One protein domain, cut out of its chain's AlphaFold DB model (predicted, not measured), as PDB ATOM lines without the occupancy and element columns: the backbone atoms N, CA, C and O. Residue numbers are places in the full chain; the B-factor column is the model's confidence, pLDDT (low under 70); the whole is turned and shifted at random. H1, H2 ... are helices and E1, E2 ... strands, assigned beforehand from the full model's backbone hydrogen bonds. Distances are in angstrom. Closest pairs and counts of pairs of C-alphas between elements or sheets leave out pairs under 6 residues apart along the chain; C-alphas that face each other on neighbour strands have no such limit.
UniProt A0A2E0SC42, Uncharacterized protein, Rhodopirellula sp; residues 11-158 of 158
ATOM      1  N   THR A  11     186.299 229.653 170.126       53.44
ATOM      2  CA  THR A  11     187.450 228.737 170.024       53.44
ATOM      3  C   THR A  11     187.843 228.474 168.567       53.44
ATOM      4  O   THR A  11     189.029 228.392 168.257       53.44
ATOM      5  N   GLY A  12     186.866 228.430 167.658       57.06
ATOM      6  CA  GLY A  12     187.077 228.426 166.210       57.06
ATOM      7  C   GLY A  12     187.753 229.702 165.706       57.06
ATOM      8  O   GLY A  12     188.600 229.618 164.831       57.06
ATOM      9  N   GLN A  13     187.478 230.867 166.303       55.81
ATOM     10  CA  GLN A  13     188.108 232.144 165.945       55.81
ATOM     11  C   GLN A  13     189.576 232.231 166.387       55.81
ATOM     12  O   GLN A  13     190.409 232.708 165.621       55.81
ATOM     13  N   ALA A  14     189.927 231.754 167.587       60.53
ATOM     14  CA  ALA A  14     191.326 231.702 168.030       60.53
ATOM     15  C   ALA A  14     192.161 230.724 167.181       60.53
ATOM     16  O   ALA A  14     193.288 231.041 166.798       60.53
ATOM     17  N   ASN A  15     191.580 229.572 166.828       71.69
ATOM     18  CA  ASN A  15     192.194 228.633 165.889       71.69
ATOM     19  C   ASN A  15     192.291 229.230 164.481       71.69
ATOM     20  O   ASN A  15     193.336 229.122 163.859       71.69
ATOM     21  N   LEU A  16     191.274 229.970 164.032       77.06
ATOM     22  CA  LEU A  16     191.287 230.654 162.742       77.06
ATOM     23  C   LEU A  16     192.411 231.688 162.639       77.06
ATOM     24  O   LEU A  16     193.096 231.744 161.624       77.06
ATOM     25  N   TRP A  17     192.644 232.500 163.672       78.31
ATOM     26  CA  TRP A  17     193.760 233.450 163.648       78.31
ATOM     27  C   TRP A  17     195.111 232.749 163.535       78.31
ATOM     28  O   TRP A  17     195.960 233.188 162.762       78.31
ATOM     29  N   LYS A  18     195.295 231.637 164.252       81.94
ATOM     30  CA  LYS A  18     196.488 230.796 164.119       81.94
ATOM     31  C   LYS A  18     196.588 230.184 162.715       81.94
ATOM     32  O   LYS A  18     197.651 230.188 162.110       81.94
ATOM     33  N   ASP A  19     195.487 229.710 162.157       83.06
ATOM     34  CA  ASP A  19     195.458 229.136 160.812       83.06
ATOM     35  C   ASP A  19     195.829 230.180 159.746       83.06
ATOM     36  O   ASP A  19     196.579 229.891 158.811       83.06
ATOM     37  N   LEU A  20     195.377 231.426 159.921       84.12
ATOM     38  CA  LEU A  20     195.728 232.549 159.053       84.12
ATOM     39  C   LEU A  20     197.215 232.894 159.123       84.12
ATOM     40  O   LEU A  20     197.823 233.118 158.077       84.12
ATOM     41  N   THR A  21     197.826 232.904 160.315       83.75
ATOM     42  CA  THR A  21     199.268 233.171 160.416       83.75
ATOM     43  C   THR A  21     200.079 232.098 159.698       83.75
ATOM     44  O   THR A  21     201.096 232.418 159.098       83.75
ATOM     45  N   HIS A  22     199.621 230.846 159.677       85.56
ATOM     46  CA  HIS A  22     200.301 229.723 159.024       85.56
ATOM     47  C   HIS A  22     199.854 229.447 157.577       85.56
ATOM     48  O   HIS A  22     200.163 228.389 157.036       85.56
ATOM     49  N   SER A  23     199.156 230.385 156.923       89.94
ATOM     50  CA  SER A  23     198.673 230.237 155.535       89.94
ATOM     51  C   SER A  23     197.783 229.003 155.290       89.94
ATOM     52  O   SER A  23     197.607 228.580 154.145       89.94
ATOM     53  N   VAL A  24     197.186 228.440 156.347       90.06
ATOM     54  CA  VAL A  24     196.410 227.190 156.294       90.06
ATOM     55  C   VAL A  24     195.269 227.253 155.272       90.06
ATOM     56  O   VAL A  24     195.134 226.292 154.518       90.06
ATOM     57  N   PRO A  25     194.481 228.343 155.144       90.38
ATOM     58  CA  PRO A  25     193.403 228.385 154.155       90.38
ATOM     59  C   PRO A  25     193.889 228.237 152.708       90.38
ATOM     60  O   PRO A  25     193.274 227.518 151.922       90.38
ATOM     61  N   THR A  26     195.009 228.877 152.358       92.88
ATOM     62  CA  THR A  26     195.592 228.791 151.011       92.88
ATOM     63  C   THR A  26     196.133 227.392 150.743       92.88
ATOM     64  O   THR A  26     195.851 226.817 149.692       92.88
ATOM     65  N   LEU A  27     196.852 226.812 151.710       93.31
ATOM     66  CA  LEU A  27     197.363 225.443 151.619       93.31
ATOM     67  C   LEU A  27     196.226 224.430 151.458       93.31
ATOM     68  O   LEU A  27     196.276 223.587 150.564       93.31
ATOM     69  N   ALA A  28     195.171 224.553 152.265       92.62
ATOM     70  CA  ALA A  28     194.002 223.685 152.196       92.62
ATOM     71  C   ALA A  28     193.281 223.800 150.845       92.62
ATOM     72  O   ALA A  28     192.885 222.786 150.273       92.62
ATOM     73  N   ALA A  29     193.143 225.013 150.302       94.88
ATOM     74  CA  ALA A  29     192.531 225.224 148.993       94.88
ATOM     75  C   ALA A  29     193.346 224.583 147.856       94.88
ATOM     76  O   ALA A  29     192.770 223.930 146.986       94.88
ATOM     77  N   LEU A  30     194.676 224.723 147.874       96.56
ATOM     78  CA  LEU A  30     195.566 224.112 146.881       96.56
ATOM     79  C   LEU A  30     195.591 222.584 146.997       96.56
ATOM     80  O   LEU A  30     195.501 221.892 145.983       96.56
ATOM     81  N   ALA A  31     195.634 222.056 148.222       95.56
ATOM     82  CA  ALA A  31     195.532 220.624 148.477       95.56
ATOM     83  C   ALA A  31     194.209 220.063 147.944       95.56
ATOM     84  O   ALA A  31     194.212 219.090 147.192       95.56
ATOM     85  N   GLN A  32     193.087 220.725 148.242       95.44
ATOM     86  CA  GLN A  32     191.775 220.330 147.737       95.44
ATOM     87  C   GLN A  32     191.707 220.385 146.207       95.44
ATOM     88  O   GLN A  32     191.143 219.481 145.591       95.44
ATOM     89  N   LEU A  33     192.275 221.420 145.580       96.12
ATOM     90  CA  LEU A  33     192.335 221.541 144.124       96.12
ATOM     91  C   LEU A  33     193.122 220.382 143.499       96.12
ATOM     92  O   LEU A  33     192.613 219.727 142.589       96.12
ATOM     93  N   ALA A  34     194.315 220.088 144.021       96.12
ATOM     94  CA  ALA A  34     195.135 218.972 143.561       96.12
ATOM     95  C   ALA A  34     194.400 217.629 143.727       96.12
ATOM     96  O   ALA A  34     194.301 216.851 142.779       96.12
ATOM     97  N   SER A  35     193.797 217.379 144.895       94.56
ATOM     98  CA  SER A  35     193.005 216.171 145.150       94.56
ATOM     99  C   SER A  35     191.802 216.048 144.213       94.56
ATOM    100  O   SER A  35     191.535 214.966 143.691       94.56
ATOM    101  N   ASN A  36     191.096 217.149 143.939       95.50
ATOM    102  CA  ASN A  36     189.967 217.149 143.013       95.50
ATOM    103  C   ASN A  36     190.388 216.731 141.604       95.50
ATOM    104  O   ASN A  36     189.634 216.022 140.942       95.50
ATOM    105  N   ARG A  37     191.581 217.132 141.149       95.31
ATOM    106  CA  ARG A  37     192.093 216.801 139.812       95.31
ATOM    107  C   ARG A  37     192.602 215.374 139.670       95.31
ATOM    108  O   ARG A  37     192.616 214.868 138.552       95.31
ATOM    109  N   LEU A  38     192.925 214.698 140.773       92.75
ATOM    110  CA  LEU A  38     193.181 213.254 140.755       92.75
ATOM    111  C   LEU A  38     191.914 212.444 140.472       92.75
ATOM    112  O   LEU A  38     191.977 211.422 139.795       92.75
ATOM    113  N   VAL A  39     190.774 212.894 140.997       93.88
ATOM    114  CA  VAL A  39     189.482 212.210 140.828       93.88
ATOM    115  C   VAL A  39     188.780 212.657 139.547       93.88
ATOM    116  O   VAL A  39     188.176 211.844 138.856       93.88
ATOM    117  N   ASN A  40     188.886 213.945 139.215       93.88
ATOM    118  CA  ASN A  40     188.268 214.571 138.051       93.88
ATOM    119  C   ASN A  40     189.344 215.272 137.203       93.88
ATOM    120  O   ASN A  40     189.516 216.497 137.320       93.88
ATOM    121  N   PRO A  41     190.083 214.517 136.366       88.31
ATOM    122  CA  PRO A  41     191.124 215.073 135.511       88.31
ATOM    123  C   PRO A  41     190.585 216.205 134.636       88.31
ATOM    124  O   PRO A  41     189.458 216.140 134.140       88.31
ATOM    125  N   ALA A  42     191.387 217.253 134.446       81.50
ATOM    126  CA  ALA A  42     191.038 218.320 133.517       81.50
ATOM    127  C   ALA A  42     190.882 217.740 132.100       81.50
ATOM    128  O   ALA A  42     191.734 216.982 131.636       81.50
ATOM    129  N   SER A  43     189.786 218.089 131.424       74.25
ATOM    130  CA  SER A  43     189.481 217.597 130.076       74.25
ATOM    131  C   SER A  43     190.313 218.275 128.987       74.25
ATOM    132  O   SER A  43     190.445 217.723 127.900       74.25
ATOM    133  N   ASN A  44     190.856 219.461 129.277       73.06
ATOM    134  CA  ASN A  44     191.602 220.279 128.329       73.06
ATOM    135  C   ASN A  44     193.029 220.485 128.838       73.06
ATOM    136  O   ASN A  44     193.240 220.736 130.027       73.06
ATOM    137  N   GLU A  45     193.997 220.413 127.928       75.06
ATOM    138  CA  GLU A  45     195.362 220.845 128.208       75.06
ATOM    139  C   GLU A  45     195.400 222.372 128.206       75.06
ATOM    140  O   GLU A  45     195.255 223.017 127.170       75.06
ATOM    141  N   THR A  46     195.532 222.954 129.395       77.50
ATOM    142  CA  THR A  46     195.790 224.384 129.554       77.50
ATOM    143  C   THR A  46     197.280 224.633 129.359       77.50
ATOM    144  O   THR A  46     198.109 223.918 129.930       77.50
ATOM    145  N   GLU A  47     197.620 225.656 128.579       91.12
ATOM    146  CA  GLU A  47     198.998 226.127 128.458       91.12
ATOM    147  C   GLU A  47     199.508 226.598 129.829       91.12
ATOM    148  O   GLU A  47     198.867 227.406 130.503       91.12
ATOM    149  N   LEU A  48     200.640 226.043 130.266       96.25
ATOM    150  CA  LEU A  48     201.247 226.371 131.553       96.25
ATOM    151  C   LEU A  48     202.056 227.664 131.454       96.25
ATOM    152  O   LEU A  48     202.815 227.846 130.500       96.25
ATOM    153  N   SER A  49     201.975 228.512 132.483       97.94
ATOM    154  CA  SER A  49     202.857 229.675 132.598       97.94
ATOM    155  C   SER A  49     204.324 229.264 132.690       97.94
ATOM    156  O   SER A  49     204.660 228.127 133.042       97.94
ATOM    157  N   ILE A  50     205.221 230.215 132.423       98.25
ATOM    158  CA  ILE A  50     206.654 229.953 132.516       98.25
ATOM    159  C   ILE A  50     207.059 229.530 133.936       98.25
ATOM    160  O   ILE A  50     207.810 228.575 134.073       98.25
ATOM    161  N   GLU A  51     206.480 230.111 134.993       98.69
ATOM    162  CA  GLU A  51     206.737 229.716 136.386       98.69
ATOM    163  C   GLU A  51     206.303 228.276 136.681       98.69
ATOM    164  O   GLU A  51     207.040 227.526 137.323       98.69
ATOM    165  N   ALA A  52     205.127 227.860 136.199       98.44
ATOM    166  CA  ALA A  52     204.652 226.486 136.353       98.44
ATOM    167  C   ALA A  52     205.603 225.494 135.662       98.44
ATOM    168  O   ALA A  52     205.951 224.447 136.216       98.44
ATOM    169  N   ARG A  53     206.078 225.850 134.464       98.44
ATOM    170  CA  ARG A  53     207.044 225.053 133.699       98.44
ATOM    171  C   ARG A  53     208.417 225.027 134.366       98.44
ATOM    172  O   ARG A  53     209.041 223.969 134.400       98.44
ATOM    173  N   THR A  54     208.856 226.134 134.964       98.69
ATOM    174  CA  THR A  54     210.073 226.202 135.784       98.69
ATOM    175  C   THR A  54     209.986 225.253 136.978       98.69
ATOM    176  O   THR A  54     210.907 224.465 137.185       98.69
ATOM    177  N   ILE A  55     208.868 225.252 137.719       98.56
ATOM    178  CA  ILE A  55     208.644 224.324 138.842       98.56
ATOM    179  C   ILE A  55     208.764 222.866 138.370       98.56
ATOM    180  O   ILE A  55     209.497 222.082 138.977       98.56
ATOM    181  N   LEU A  56     208.093 222.496 137.271       97.94
ATOM    182  CA  LEU A  56     208.177 221.142 136.706       97.94
ATOM    183  C   LEU A  56     209.606 220.778 136.287       97.94
ATOM    184  O   LEU A  56     210.095 219.705 136.632       97.94
ATOM    185  N   SER A  57     210.289 221.669 135.566       98.12
ATOM    186  CA  SER A  57     211.636 221.416 135.052       98.12
ATOM    187  C   SER A  57     212.648 221.174 136.176       98.12
ATOM    188  O   SER A  57     213.450 220.238 136.099       98.12
ATOM    189  N   ILE A  58     212.586 221.953 137.261       97.75
ATOM    190  CA  ILE A  58     213.489 221.780 138.408       97.75
ATOM    191  C   ILE A  58     213.165 220.485 139.161       97.75
ATOM    192  O   ILE A  58     214.059 219.691 139.451       97.75
ATOM    193  N   THR A  59     211.882 220.208 139.401       96.25
ATOM    194  CA  THR A  59     211.451 219.015 140.149       96.25
ATOM    195  C   THR A  59     211.523 217.710 139.362       96.25
ATOM    196  O   THR A  59     211.322 216.648 139.946       96.25
ATOM    197  N   ARG A  60     211.844 217.720 138.062       95.88
ATOM    198  CA  ARG A  60     211.722 216.553 137.159       95.88
ATOM    199  C   ARG A  60     212.366 215.249 137.644       95.88
ATOM    200  O   ARG A  60     211.955 214.172 137.218       95.88
ATOM    201  N   LYS A  61     213.402 215.327 138.490       94.94
ATOM    202  CA  LYS A  61     214.128 214.154 139.012       94.94
ATOM    203  C   LYS A  61     213.548 213.611 140.315       94.94
ATOM    204  O   LYS A  61     213.563 212.402 140.523       94.94
ATOM    205  N   ARG A  62     213.114 214.501 141.206       96.31
ATOM    206  CA  ARG A  62     212.743 214.185 142.595       96.31
ATOM    207  C   ARG A  62     211.240 214.246 142.802       96.31
ATOM    208  O   ARG A  62     210.657 213.392 143.456       96.31
ATOM    209  N   GLY A  63     210.621 215.226 142.159       97.06
ATOM    210  CA  GLY A  63     209.191 215.436 142.114       97.06
ATOM    211  C   GLY A  63     208.604 215.967 143.408       97.06
ATOM    212  O   GLY A  63     207.391 215.905 143.524       97.06
ATOM    213  N   ILE A  64     209.410 216.446 144.358       97.38
ATOM    214  CA  ILE A  64     208.943 216.957 145.651       97.38
ATOM    215  C   ILE A  64     208.831 218.480 145.601       97.38
ATOM    216  O   ILE A  64     209.720 219.172 145.096       97.38
ATOM    217  N   ILE A  65     207.704 218.988 146.097       98.25
ATOM    218  CA  ILE A  65     207.396 220.413 146.197       98.25
ATOM    219  C   ILE A  65     206.847 220.680 147.591       98.25
ATOM    220  O   ILE A  65     205.966 219.967 148.066       98.25
ATOM    221  N   GLU A  66     207.296 221.751 148.223       96.12
ATOM    222  CA  GLU A  66     206.765 222.191 149.505       96.12
ATOM    223  C   GLU A  66     206.302 223.642 149.418       96.12
ATOM    224  O   GLU A  66     206.877 224.468 148.702       96.12
ATOM    225  N   LEU A  67     205.277 223.971 150.199       95.62
ATOM    226  CA  LEU A  67     204.819 225.340 150.376       95.62
ATOM    227  C   LEU A  67     205.064 225.766 151.820       95.62
ATOM    228  O   LEU A  67     204.437 225.248 152.742       95.62
ATOM    229  N   LYS A  68     205.969 226.725 152.026       91.69
ATOM    230  CA  LYS A  68     206.343 227.193 153.371       91.69
ATOM    231  C   LYS A  68     206.196 228.705 153.465       91.69
ATOM    232  O   LYS A  68     206.559 229.425 152.534       91.69
ATOM    233  N   SER A  69     205.654 229.196 154.577       87.94
ATOM    234  CA  SER A  69     205.728 230.606 154.985       87.94
ATOM    235  C   SER A  69     206.805 230.764 156.059       87.94
ATOM    236  O   SER A  69     207.163 229.795 156.730       87.94
ATOM    237  N   ASN A  70     207.350 231.969 156.228       86.31
ATOM    238  CA  ASN A  70     208.285 232.261 157.316       86.31
ATOM    239  C   ASN A  70     207.692 233.331 158.237       86.31
ATOM    240  O   ASN A  70     207.888 234.527 158.053       86.31
ATOM    241  N   ASN A  71     206.937 232.884 159.237       82.12
ATOM    242  CA  ASN A  71     206.118 233.766 160.070       82.12
ATOM    243  C   ASN A  71     206.924 234.582 161.091       82.12
ATOM    244  O   ASN A  71     206.348 235.426 161.774       82.12
ATOM    245  N   THR A  72     208.228 234.327 161.212       82.06
ATOM    246  CA  THR A  72     209.120 235.025 162.146       82.06
ATOM    247  C   THR A  72     209.849 236.210 161.516       82.06
ATOM    248  O   THR A  72     210.502 236.965 162.229       82.06
ATOM    249  N   GLU A  73     209.728 236.410 160.202       88.81
ATOM    250  CA  GLU A  73     210.402 237.507 159.502       88.81
ATOM    251  C   GLU A  73     209.751 238.859 159.776       88.81
ATOM    252  O   GLU A  73     208.525 238.991 159.811       88.81
ATOM    253  N   PHE A  74     210.581 239.896 159.903       82.00
ATOM    254  CA  PHE A  74     210.106 241.270 160.076       82.00
ATOM    255  C   PHE A  74     209.516 241.848 158.781       82.00
ATOM    256  O   PHE A  74     208.507 242.556 158.812       82.00
ATOM    257  N   GLU A  75     210.101 241.515 157.631       85.50
ATOM    258  CA  GLU A  75     209.647 242.016 156.336       85.50
ATOM    259  C   GLU A  75     208.471 241.203 155.791       85.50
ATOM    260  O   GLU A  75     208.543 239.983 155.652       85.50
ATOM    261  N   SER A  76     207.382 241.885 155.418       87.44
ATOM    262  CA  SER A  76     206.164 241.235 154.910       87.44
ATOM    263  C   SER A  76     206.416 240.342 153.696       87.44
ATOM    264  O   SER A  76     205.847 239.258 153.625       87.44
ATOM    265  N   ALA A  77     207.289 240.764 152.773       90.06
ATOM    266  CA  ALA A  77     207.648 239.986 151.585       90.06
ATOM    267  C   ALA A  77     208.303 238.642 151.949       90.06
ATOM    268  O   ALA A  77     208.037 237.616 151.329       90.06
ATOM    269  N   GLN A  78     209.105 238.632 153.015       88.88
ATOM    270  CA  GLN A  78     209.779 237.435 153.510       88.88
ATOM    271  C   GLN A  78     208.849 236.501 154.299       88.88
ATOM    272  O   GLN A  78     209.119 235.303 154.377       88.88
ATOM    273  N   ARG A  79     207.716 237.012 154.802       91.38
ATOM    274  CA  ARG A  79     206.665 236.196 155.433       91.38
ATOM    275  C   ARG A  79     205.773 235.447 154.446       91.38
ATOM    276  O   ARG A  79     205.056 234.539 154.863       91.38
ATOM    277  N   MET A  80     205.781 235.819 153.166       93.56
ATOM    278  CA  MET A  80     204.882 235.238 152.167       93.56
ATOM    279  C   MET A  80     205.064 233.722 152.041       93.56
ATOM    280  O   MET A  80     206.178 233.198 152.126       93.56
ATOM    281  N   LEU A  81     203.958 233.017 151.796       94.69
ATOM    282  CA  LEU A  81     203.997 231.622 151.373       94.69
ATOM    283  C   LEU A  81     204.834 231.526 150.089       94.69
ATOM    284  O   LEU A  81     204.658 232.333 149.183       94.69
ATOM    285  N   ALA A  82     205.762 230.581 150.031       95.38
ATOM    286  CA  ALA A  82     206.660 230.417 148.896       95.38
ATOM    287  C   ALA A  82     206.730 228.964 148.457       95.38
ATOM    288  O   ALA A  82     206.489 228.057 149.257       95.38
ATOM    289  N   VAL A  83     207.087 228.780 147.189       97.88
ATOM    290  CA  VAL A  83     207.273 227.472 146.568       97.88
ATOM    291  C   VAL A  83     208.724 227.042 146.740       97.88
ATOM    292  O   VAL A  83     209.638 227.774 146.362       97.88
ATOM    293  N   TYR A  84     208.921 225.856 147.300       97.69
ATOM    294  CA  TYR A  84     210.208 225.183 147.413       97.69
ATOM    295  C   TYR A  84     210.154 223.946 146.533       97.69
ATOM    296  O   TYR A  84     209.217 223.157 146.631       97.69
ATOM    297  N   VAL A  85     211.141 223.784 145.664       97.44
ATOM    298  CA  VAL A  85     211.225 222.646 144.749       97.44
ATOM    299  C   VAL A  85     212.486 221.848 145.034       97.44
ATOM    300  O   VAL A  85     213.574 222.417 145.058       97.44
ATOM    301  N   GLU A  86     212.352 220.543 145.254       97.00
ATOM    302  CA  GLU A  86     213.506 219.661 145.439       97.00
ATOM    303  C   GLU A  86     214.166 219.408 144.074       97.00
ATOM    304  O   GLU A  86     213.588 218.767 143.190       97.00
ATOM    305  N   GLU A  87     215.376 219.933 143.885       96.31
ATOM    306  CA  GLU A  87     216.159 219.736 142.657       96.31
ATOM    307  C   GLU A  87     216.988 218.445 142.740       96.31
ATOM    308  O   GLU A  87     217.100 217.676 141.777       96.31
ATOM    309  N   SER A  88     217.547 218.183 143.921       95.75
ATOM    310  CA  SER A  88     218.299 216.978 144.257       95.75
ATOM    311  C   SER A  88     218.027 216.574 145.707       95.75
ATOM    312  O   SER A  88     217.333 217.284 146.421       95.75
ATOM    313  N   VAL A  89     218.587 215.446 146.152       93.94
ATOM    314  CA  VAL A  89     218.413 214.959 147.536       93.94
ATOM    315  C   VAL A  89     218.847 216.002 148.575       93.94
ATOM    316  O   VAL A  89     218.250 216.074 149.642       93.94
ATOM    317  N   ASP A  90     219.830 216.838 148.234       95.19
ATOM    318  CA  ASP A  90     220.469 217.766 149.172       95.19
ATOM    319  C   ASP A  90     220.173 219.239 148.842       95.19
ATOM    320  O   ASP A  90     220.646 220.144 149.533       95.19
ATOM    321  N   THR A  91     219.412 219.515 147.772       96.75
ATOM    322  CA  THR A  91     219.182 220.883 147.289       96.75
ATOM    323  C   THR A  91     217.721 221.185 147.002       96.75
ATOM    324  O   THR A  91     217.010 220.425 146.341       96.75
ATOM    325  N   HIS A  92     217.293 222.357 147.461       97.06
ATOM    326  CA  HIS A  92     215.998 222.941 147.138       97.06
ATOM    327  C   HIS A  92     216.185 224.290 146.456       97.06
ATOM    328  O   HIS A  92     217.085 225.048 146.808       97.06
ATOM    329  N   VAL A  93     215.296 224.635 145.529       97.81
ATOM    330  CA  VAL A  93     215.190 225.999 145.002       97.81
ATOM    331  C   VAL A  93     213.959 226.655 145.615       97.81
ATOM    332  O   VAL A  93     212.845 226.151 145.493       97.81
ATOM    333  N   MET A  94     214.162 227.768 146.314       97.56
ATOM    334  CA  MET A  94     213.110 228.559 146.948       97.56
ATOM    335  C   MET A  94     212.748 229.759 146.077       97.56
ATOM    336  O   MET A  94     213.589 230.619 145.814       97.56
ATOM    337  N   PHE A  95     211.470 229.892 145.737       97.75
ATOM    338  CA  PHE A  95     210.935 231.054 145.033       97.75
ATOM    339  C   PHE A  95     210.239 232.007 146.003       97.75
ATOM    340  O   PHE A  95     209.014 232.014 146.143       97.75
ATOM    341  N   ARG A  96     211.049 232.820 146.692       96.00
ATOM    342  CA  ARG A  96     210.592 233.937 147.526       96.00
ATOM    343  C   ARG A  96     211.484 235.147 147.308       96.00
ATOM    344  O   ARG A  96     212.647 235.135 147.701       96.00
ATOM    345  N   SER A  97     210.931 236.213 146.744       94.31
ATOM    346  CA  SER A  97     211.681 237.452 146.558       94.31
ATOM    347  C   SER A  97     211.474 238.416 147.723       94.31
ATOM    348  O   SER A  97     210.352 238.642 148.182       94.31
ATOM    349  N   ARG A  98     212.578 239.002 148.198       91.50
ATOM    350  CA  ARG A  98     212.580 240.077 149.203       91.50
ATOM    351  C   ARG A  98     212.199 241.424 148.598       91.50
ATOM    352  O   ARG A  98     211.495 242.200 149.234       91.50
ATOM    353  N   THR A  99     212.694 241.694 147.395       93.62
ATOM    354  CA  THR A  99     212.631 243.004 146.734       93.62
ATOM    355  C   THR A  99     211.490 243.103 145.730       93.62
ATOM    356  O   THR A  99     210.983 244.194 145.495       93.62
ATOM    357  N   GLU A 100     211.050 241.972 145.177       95.06
ATOM    358  CA  GLU A 100     210.025 241.896 144.131       95.06
ATOM    359  C   GLU A 100     208.950 240.858 144.505       95.06
ATOM    360  O   GLU A 100     208.934 239.753 143.960       95.06
ATOM    361  N   PRO A 101     208.034 241.178 145.443       94.69
ATOM    362  CA  PRO A 101     207.027 240.239 145.957       94.69
ATOM    363  C   PRO A 101     206.160 239.574 144.881       94.69
ATOM    364  O   PRO A 101     205.655 238.471 145.088       94.69
ATOM    365  N   GLU A 102     205.999 240.233 143.732       97.19
ATOM    366  CA  GLU A 102     205.298 239.693 142.570       97.19
ATOM    367  C   GLU A 102     205.890 238.357 142.108       97.19
ATOM    368  O   GLU A 102     205.125 237.449 141.806       97.19
ATOM    369  N   ILE A 103     207.217 238.177 142.157       96.69
ATOM    370  CA  ILE A 103     207.866 236.899 141.820       96.69
ATOM    371  C   ILE A 103     207.285 235.774 142.686       96.69
ATOM    372  O   ILE A 103     206.854 234.748 142.164       96.69
ATOM    373  N   THR A 104     207.194 235.986 144.001       97.31
ATOM    374  CA  THR A 104     206.615 235.009 144.934       97.31
ATOM    375  C   THR A 104     205.168 234.670 144.560       97.31
ATOM    376  O   THR A 104     204.784 233.500 144.553       97.31
ATOM    377  N   VAL A 105     204.361 235.679 144.206       97.56
ATOM    378  CA  VAL A 105     202.961 235.481 143.791       97.56
ATOM    379  C   VAL A 105     202.862 234.700 142.481       97.56
ATOM    380  O   VAL A 105     202.055 233.774 142.400       97.56
ATOM    381  N   ARG A 106     203.680 235.021 141.471       98.50
ATOM    382  CA  ARG A 106     203.658 234.323 140.176       98.50
ATOM    383  C   ARG A 106     204.026 232.851 140.320       98.50
ATOM    384  O   ARG A 106     203.383 232.009 139.705       98.50
ATOM    385  N   PHE A 107     204.988 232.515 141.181       98.50
ATOM    386  CA  PHE A 107     205.313 231.113 141.456       98.50
ATOM    387  C   PHE A 107     204.203 230.381 142.218       98.50
ATOM    388  O   PHE A 107     203.942 229.216 141.922       98.50
ATOM    389  N   LEU A 108     203.493 231.044 143.139       98.00
ATOM    390  CA  LEU A 108     202.305 230.456 143.768       98.00
ATOM    391  C   LEU A 108     201.169 230.213 142.763       98.00
ATOM    392  O   LEU A 108     200.533 229.159 142.821       98.00
ATOM    393  N   ASP A 109     200.911 231.142 141.835       98.44
ATOM    394  CA  ASP A 109     199.924 230.904 140.771       98.44
ATOM    395  C   ASP A 109     200.389 229.810 139.801       98.44
ATOM    396  O   ASP A 109     199.604 228.932 139.447       98.44
ATOM    397  N   GLY A 110     201.676 229.781 139.447       98.44
ATOM    398  CA  GLY A 110     202.265 228.697 138.665       98.44
ATOM    399  C   GLY A 110     202.052 227.338 139.338       98.44
ATOM    400  O   GLY A 110     201.596 226.389 138.704       98.44
ATOM    401  N   PHE A 111     202.259 227.251 140.653       98.62
ATOM    402  CA  PHE A 111     201.952 226.045 141.417       98.62
ATOM    403  C   PHE A 111     200.450 225.700 141.405       98.62
ATOM    404  O   PHE A 111     200.086 224.545 141.180       98.62
ATOM    405  N   ARG A 112     199.558 226.690 141.560       97.88
ATOM    406  CA  ARG A 112     198.102 226.495 141.418       97.88
ATOM    407  C   ARG A 112     197.739 225.928 140.040       97.88
ATOM    408  O   ARG A 112     196.876 225.053 139.967       97.88
ATOM    409  N   GLN A 113     198.382 226.386 138.964       97.88
ATOM    410  CA  GLN A 113     198.186 225.834 137.617       97.88
ATOM    411  C   GLN A 113     198.584 224.356 137.552       97.88
ATOM    412  O   GLN A 113     197.848 223.562 136.970       97.88
ATOM    413  N   LEU A 114     199.678 223.953 138.209       97.94
ATOM    414  CA  LEU A 114     200.056 222.538 138.300       97.94
ATOM    415  C   LEU A 114     199.010 221.705 139.049       97.94
ATOM    416  O   LEU A 114     198.703 220.587 138.621       97.94
ATOM    417  N   CYS A 115     198.443 222.237 140.141       97.19
ATOM    418  CA  CYS A 115     197.347 221.579 140.856       97.19
ATOM    419  C   CYS A 115     196.139 221.392 139.935       97.19
ATOM    420  O   CYS A 115     195.612 220.288 139.833       97.19
ATOM    421  N   ASP A 116     195.727 222.454 139.240       96.56
ATOM    422  CA  ASP A 116     194.559 222.454 138.356       96.56
ATOM    423  C   ASP A 116     194.740 221.560 137.116       96.56
ATOM    424  O   ASP A 116     193.790 220.936 136.648       96.56
ATOM    425  N   ALA A 117     195.969 221.428 136.618       96.38
ATOM    426  CA  ALA A 117     196.314 220.546 135.503       96.38
ATOM    427  C   ALA A 117     196.450 219.060 135.907       96.38
ATOM    428  O   ALA A 117     196.661 218.200 135.042       96.38
ATOM    429  N   GLY A 118     196.335 218.737 137.204       96.56
ATOM    430  CA  GLY A 118     196.509 217.378 137.731       96.56
ATOM    431  C   GLY A 118     197.958 216.879 137.671       96.56
ATOM    432  O   GLY A 118     198.207 215.675 137.571       96.56
ATOM    433  N   LEU A 119     198.923 217.800 137.684       97.31
ATOM    434  CA  LEU A 119     200.353 217.495 137.574       97.31
ATOM    435  C   LEU A 119     201.024 217.330 138.934       97.31
ATOM    436  O   LEU A 119     202.095 216.732 139.009       97.31
ATOM    437  N   VAL A 120     200.371 217.793 139.999       97.69
ATOM    438  CA  VAL A 120     200.790 217.580 141.386       97.69
ATOM    439  C   VAL A 120     199.669 216.952 142.206       97.69
ATOM    440  O   VAL A 120     198.487 217.121 141.905       97.69
ATOM    441  N   MET A 121     200.047 216.252 143.268       97.12
ATOM    442  CA  MET A 121     199.156 215.756 144.308       97.12
ATOM    443  C   MET A 121     199.652 216.198 145.680       97.12
ATOM    444  O   MET A 121     200.856 216.302 145.901       97.12
ATOM    445  N   HIS A 122     198.725 216.451 146.597       96.31
ATOM    446  CA  HIS A 122     199.059 216.699 147.995       96.31
ATOM    447  C   HIS A 122     199.442 215.388 148.691       96.31
ATOM    448  O   HIS A 122     198.785 214.366 148.487       96.31
ATOM    449  N   GLN A 123     200.485 215.446 149.512       93.19
ATOM    450  CA  GLN A 123     200.997 214.351 150.329       93.19
ATOM    451  C   GLN A 123     200.665 214.600 151.810       93.19
ATOM    452  O   GLN A 123     199.560 215.025 152.144       93.19
ATOM    453  N   VAL A 124     201.575 214.287 152.727       86.31
ATOM    454  CA  VAL A 124     201.429 214.565 154.159       86.31
ATOM    455  C   VAL A 124     202.158 215.865 154.513       86.31
ATOM    456  O   VAL A 124     203.055 216.293 153.801       86.31
ATOM    457  N   GLY A 125     201.765 216.537 155.597       76.62
ATOM    458  CA  GLY A 125     202.562 217.638 156.159       76.62
ATOM    459  C   GLY A 125     202.626 218.932 155.333       76.62
ATOM    460  O   GLY A 125     203.473 219.770 155.621       76.62
ATOM    461  N   GLY A 126     201.742 219.128 154.347       75.81
ATOM    462  CA  GLY A 126     201.791 220.284 153.437       75.81
ATOM    463  C   GLY A 126     202.777 220.113 152.276       75.81
ATOM    464  O   GLY A 126     203.031 221.063 151.533       75.81
ATOM    465  N   GLU A 127     203.317 218.908 152.120       93.31
ATOM    466  CA  GLU A 127     204.157 218.513 151.000       93.31
ATOM    467  C   GLU A 127     203.289 218.109 149.808       93.31
ATOM    468  O   GLU A 127     202.152 217.645 149.937       93.31
ATOM    469  N   PHE A 128     203.847 218.268 148.620       97.88
ATOM    470  CA  PHE A 128     203.246 217.878 147.362       97.88
ATOM    471  C   PHE A 128     204.255 217.074 146.559       97.88
ATOM    472  O   PHE A 128     205.467 217.248 146.684       97.88
ATOM    473  N   SER A 129     203.745 216.210 145.689       98.19
ATOM    474  CA  SER A 129     204.574 215.514 144.718       98.19
ATOM    475  C   SER A 129     204.032 215.662 143.307       98.19
ATOM    476  O   SER A 129     202.828 215.836 143.114       98.19
ATOM    477  N   LEU A 130     204.895 215.511 142.306       98.25
ATOM    478  CA  LEU A 130     204.453 215.289 140.935       98.25
ATOM    479  C   LEU A 130     203.594 214.020 140.856       98.25
ATOM    480  O   LEU A 130     203.851 213.014 141.526       98.25
ATOM    481  N   THR A 131     202.568 214.059 140.009       97.44
ATOM    482  CA  THR A 131     201.854 212.859 139.561       97.44
ATOM    483  C   THR A 131     202.664 212.143 138.481       97.44
ATOM    484  O   THR A 131     203.632 212.691 137.951       97.44
ATOM    485  N   SER A 132     202.267 210.932 138.080       96.31
ATOM    486  CA  SER A 132     202.897 210.260 136.932       96.31
ATOM    487  C   SER A 132     202.845 211.123 135.661       96.31
ATOM    488  O   SER A 132     203.832 211.185 134.930       96.31
ATOM    489  N   LYS A 133     201.734 211.846 135.446       95.25
ATOM    490  CA  LYS A 133     201.594 212.827 134.358       95.25
ATOM    491  C   LYS A 133     202.552 214.007 134.545       95.25
ATOM    492  O   LYS A 133     203.220 214.392 133.593       95.25
ATOM    493  N   GLY A 134     202.670 214.530 135.767       96.88
ATOM    494  CA  GLY A 134     203.632 215.584 136.108       96.88
ATOM    495  C   GLY A 134     205.075 215.190 135.796       96.88
ATOM    496  O   GLY A 134     205.778 215.938 135.123       96.88
ATOM    497  N   PHE A 135     205.500 213.988 136.194       98.06
ATOM    498  CA  PHE A 135     206.830 213.461 135.865       98.06
ATOM    499  C   PHE A 135     207.055 213.303 134.364       98.06
ATOM    500  O   PHE A 135     208.166 213.525 133.891       98.06
ATOM    501  N   GLN A 136     206.037 212.875 133.617       96.06
ATOM    502  CA  GLN A 136     206.145 212.750 132.169       96.06
ATOM    503  C   GLN A 136     206.332 214.125 131.528       96.06
ATOM    504  O   GLN A 136     207.322 214.335 130.840       96.06
ATOM    505  N   GLN A 137     205.451 215.074 131.840       95.56
ATOM    506  CA  GLN A 137     205.502 216.420 131.275       95.56
ATOM    507  C   GLN A 137     206.782 217.172 131.664       95.56
ATOM    508  O   GLN A 137     207.343 217.896 130.852       95.56
ATOM    509  N   ALA A 138     207.292 216.968 132.881       96.62
ATOM    510  CA  ALA A 138     208.533 217.584 133.343       96.62
ATOM    511  C   ALA A 138     209.780 217.145 132.549       96.62
ATOM    512  O   ALA A 138     210.756 217.893 132.487       96.62
ATOM    513  N   LYS A 139     209.776 215.947 131.945       94.56
ATOM    514  CA  LYS A 139     210.902 215.460 131.123       94.56
ATOM    515  C   LYS A 139     211.030 216.209 129.805       94.56
ATOM    516  O   LYS A 139     212.143 216.331 129.299       94.56
ATOM    517  N   ASP A 140     209.914 216.712 129.291       93.62
ATOM    518  CA  ASP A 140     209.837 217.339 127.976       93.62
ATOM    519  C   ASP A 140     210.135 218.843 128.021       93.62
ATOM    520  O   ASP A 140     210.150 219.484 126.977       93.62
ATOM    521  N   ILE A 141     210.383 219.414 129.208       95.44
ATOM    522  CA  ILE A 141     210.709 220.834 129.383       95.44
ATOM    523  C   ILE A 141     212.235 221.015 129.326       95.44
ATOM    524  O   ILE A 141     212.939 220.591 130.256       95.44
ATOM    525  N   PRO A 142     212.774 221.648 128.269       93.50
ATOM    526  CA  PRO A 142     214.191 221.971 128.170       93.50
ATOM    527  C   PRO A 142     214.624 222.924 129.294       93.50
ATOM    528  O   PRO A 142     213.877 223.796 129.733       93.50
ATOM    529  N   SER A 143     215.838 222.736 129.816       90.44
ATOM    530  CA  SER A 143     216.318 223.533 130.961       90.44
ATOM    531  C   SER A 143     216.657 224.975 130.570       90.44
ATOM    532  O   SER A 143     216.550 225.877 131.392       90.44
ATOM    533  N   ASP A 144     217.090 225.175 129.329       94.44
ATOM    534  CA  ASP A 144     217.416 226.467 128.727       94.44
ATOM    535  C   ASP A 144     216.182 227.361 128.606       94.44
ATOM    536  O   ASP A 144     216.260 228.539 128.945       94.44
ATOM    537  N   GLU A 145     215.034 226.785 128.246       94.81
ATOM    538  CA  GLU A 145     213.761 227.504 128.131       94.81
ATOM    539  C   GLU A 145     213.330 228.199 129.430       94.81
ATOM    540  O   GLU A 145     212.760 229.286 129.403       94.81
ATOM    541  N   VAL A 146     213.606 227.581 130.578       96.75
ATOM    542  CA  VAL A 146     213.191 228.095 131.892       96.75
ATOM    543  C   VAL A 146     214.333 228.743 132.669       96.75
ATOM    544  O   VAL A 146     214.127 229.142 133.813       96.75
ATOM    545  N   SER A 147     215.532 228.825 132.090       96.44
ATOM    546  CA  SER A 147     216.766 229.173 132.809       96.44
ATOM    547  C   SER A 147     216.730 230.562 133.455       96.44
ATOM    548  O   SER A 147     217.071 230.697 134.630       96.44
ATOM    549  N   GLU A 148     216.245 231.577 132.735       97.38
ATOM    550  CA  GLU A 148     216.122 232.948 133.248       97.38
ATOM    551  C   GLU A 148     215.151 233.031 134.433       97.38
ATOM    552  O   GLU A 148     215.427 233.687 135.435       97.38
ATOM    553  N   VAL A 149     214.028 232.313 134.350       97.81
ATOM    554  CA  VAL A 149     213.007 232.289 135.405       97.81
ATOM    555  C   VAL A 149     213.450 231.425 136.587       97.81
ATOM    556  O   VAL A 149     213.183 231.769 137.737       97.81
ATOM    557  N   ALA A 150     214.187 230.340 136.336       97.44
ATOM    558  CA  ALA A 150     214.797 229.514 137.375       97.44
ATOM    559  C   ALA A 150     215.823 230.304 138.203       97.44
ATOM    560  O   ALA A 150     215.886 230.125 139.419       97.44
ATOM    561  N   ALA A 151     216.563 231.225 137.575       97.38
ATOM    562  CA  ALA A 151     217.541 232.084 138.243       97.38
ATOM    563  C   ALA A 151     216.922 233.082 139.243       97.38
ATOM    564  O   ALA A 151     217.645 233.666 140.047       97.38
ATOM    565  N   LEU A 152     215.594 233.260 139.240       97.38
ATOM    566  CA  LEU A 152     214.881 234.032 140.267       97.38
ATOM    567  C   LEU A 152     214.777 233.282 141.607       97.38
ATOM    568  O   LEU A 152     214.406 233.871 142.624       97.38
ATOM    569  N   GLY A 153     215.056 231.978 141.608       96.56
ATOM    570  CA  GLY A 153     215.048 231.137 142.795       96.56
ATOM    571  C   GLY A 153     216.346 231.232 143.594       96.56
ATOM    572  O   GLY A 153     217.432 231.421 143.055       96.56
ATOM    573  N   THR A 154     216.242 231.060 144.908       96.94
ATOM    574  CA  THR A 154     217.400 230.923 145.800       96.94
ATOM    575  C   THR A 154     217.679 229.446 146.043       96.94
ATOM    576  O   THR A 154     216.808 228.739 146.549       96.94
ATOM    577  N   VAL A 155     218.885 228.980 145.715       97.25
ATOM    578  CA  VAL A 155     219.312 227.605 146.015       97.25
ATOM    579  C   VAL A 155     219.642 227.487 147.501       97.25
ATOM    580  O   VAL A 155     220.429 228.264 148.041       97.25
ATOM    581  N   LEU A 156     219.033 226.506 148.153       95.69
ATOM    582  CA  LEU A 156     219.250 226.125 149.541       95.69
ATOM    583  C   LEU A 156     219.872 224.727 149.553       95.69
ATOM    584  O   LEU A 156     219.386 223.831 148.860       95.69
ATOM    585  N   SER A 157     220.933 224.545 150.332       93.44
ATOM    586  CA  SER A 157     221.635 223.266 150.493       93.44
ATOM    587  C   SER A 157     221.625 222.856 151.960       93.44
ATOM    588  O   SER A 157     221.716 223.732 152.828       93.44
ATOM    589  N   PHE A 158     221.516 221.555 152.222       80.12
ATOM    590  CA  PHE A 158     221.443 220.979 153.567       80.12
ATOM    591  C   PHE A 158     222.583 219.997 153.832       80.12
ATOM    592  O   PHE A 158     223.067 219.377 152.861       80.12
TER     593      PHE A 158
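This is residues 11 to 158 of the 158 residues of an uncharacterized protein of Rhodopirellula sp (UniProt A0A2E0SC42). Look for one strongly twisted sheet of six strands with the helices H2, H3 and H5 over one face, two layers in all, and the other face bare. H1 reaches away from this body as an arm beyond the first residues of H2, while the short H6 and H7 sit beside H3. The printed part has 148 residues, with seven named helices and six named strands in the order H1 H2 H3 E1 H4 E2 E3 H5 E4 E5 H6 H7 E6; the class is mixed, helices and strands. The sheet's order is E4 - E5 - E1 - E2 - E3 - E6, antiparallel throughout. The whole is compact, with a radius of gyration of the C-alphas of 15.1 A and spans of 47 by 35 by 27 A.

Find C-alpha 11 at (187.450, 228.737, 170.024); from there H1 runs 15.9 A to residue 21. H2, residues 24 to 39, covers 22.6 A, and H3, residues 50 to 59, 14.2 A. Then come E1, residues 64 to 68, H4, 76 to 79, E2, 82 to 88 and 18.4 A long, and E3, 91 to 95. H5 starts at C-alpha 101 (207.027, 240.239, 145.957) and runs 23.0 A to residue 116. E4, 120 to 122, E5, 127 to 130, H6, 132 to 139, and H7, 147 to 150, lead to E6, 154 to 157, ending at C-alpha 157 (221.635, 223.266, 150.493).

Begin with the sheet, whose edge strands are E4 and E6. Across E1 and E2, N 84 and O 66 are 2.8 A apart; in the hairpin E2 and E3, N 93 and O 85, 2.8 A; across E3 and E6, N 94 and O 154, 2.8 A; in the hairpin E4 and E5, N 121 and O 129, 2.8 A; across E5 and E1, N 128 and O 65, 2.8 A. H3 runs along the strands, at 1 degrees to E2 on the local plane, and H5, on the same face, runs across them. H3 is the hub: it touches H5, closest at the C-alphas of Ala 52 and Gly 110, 4.0 A, H6, at Leu 56 and Ala 138, 4.9 A, and H7, at Thr 54 and Ala 150, 6.0 A. H2 is on the sheet at a height of 8.4 A, and its residues 30 to 37 alone touch H5, at a shallow tilt of 30 degrees, the same way; the closest C-alphas, of Ala 34 and Cys 115, are 4.4 A apart. H6 only grazes the sheet. H1 is close to but not clearly touching H2, and H4 likewise to H5, with the C-alphas of Ala 77 and Pro 101 5.7 A apart. Every O i to N i+4 pair is within hydrogen-bond range in H1, H2, H3, H5 and H6; H4 and H7 are too short for one.

The C-alphas of Thr 11 and Asp 144, the two farthest apart, are 51.1 A apart. The printed part has no cut and no long link. Its mean pLDDT is 92.3, and residues 11 to 14 are under 70.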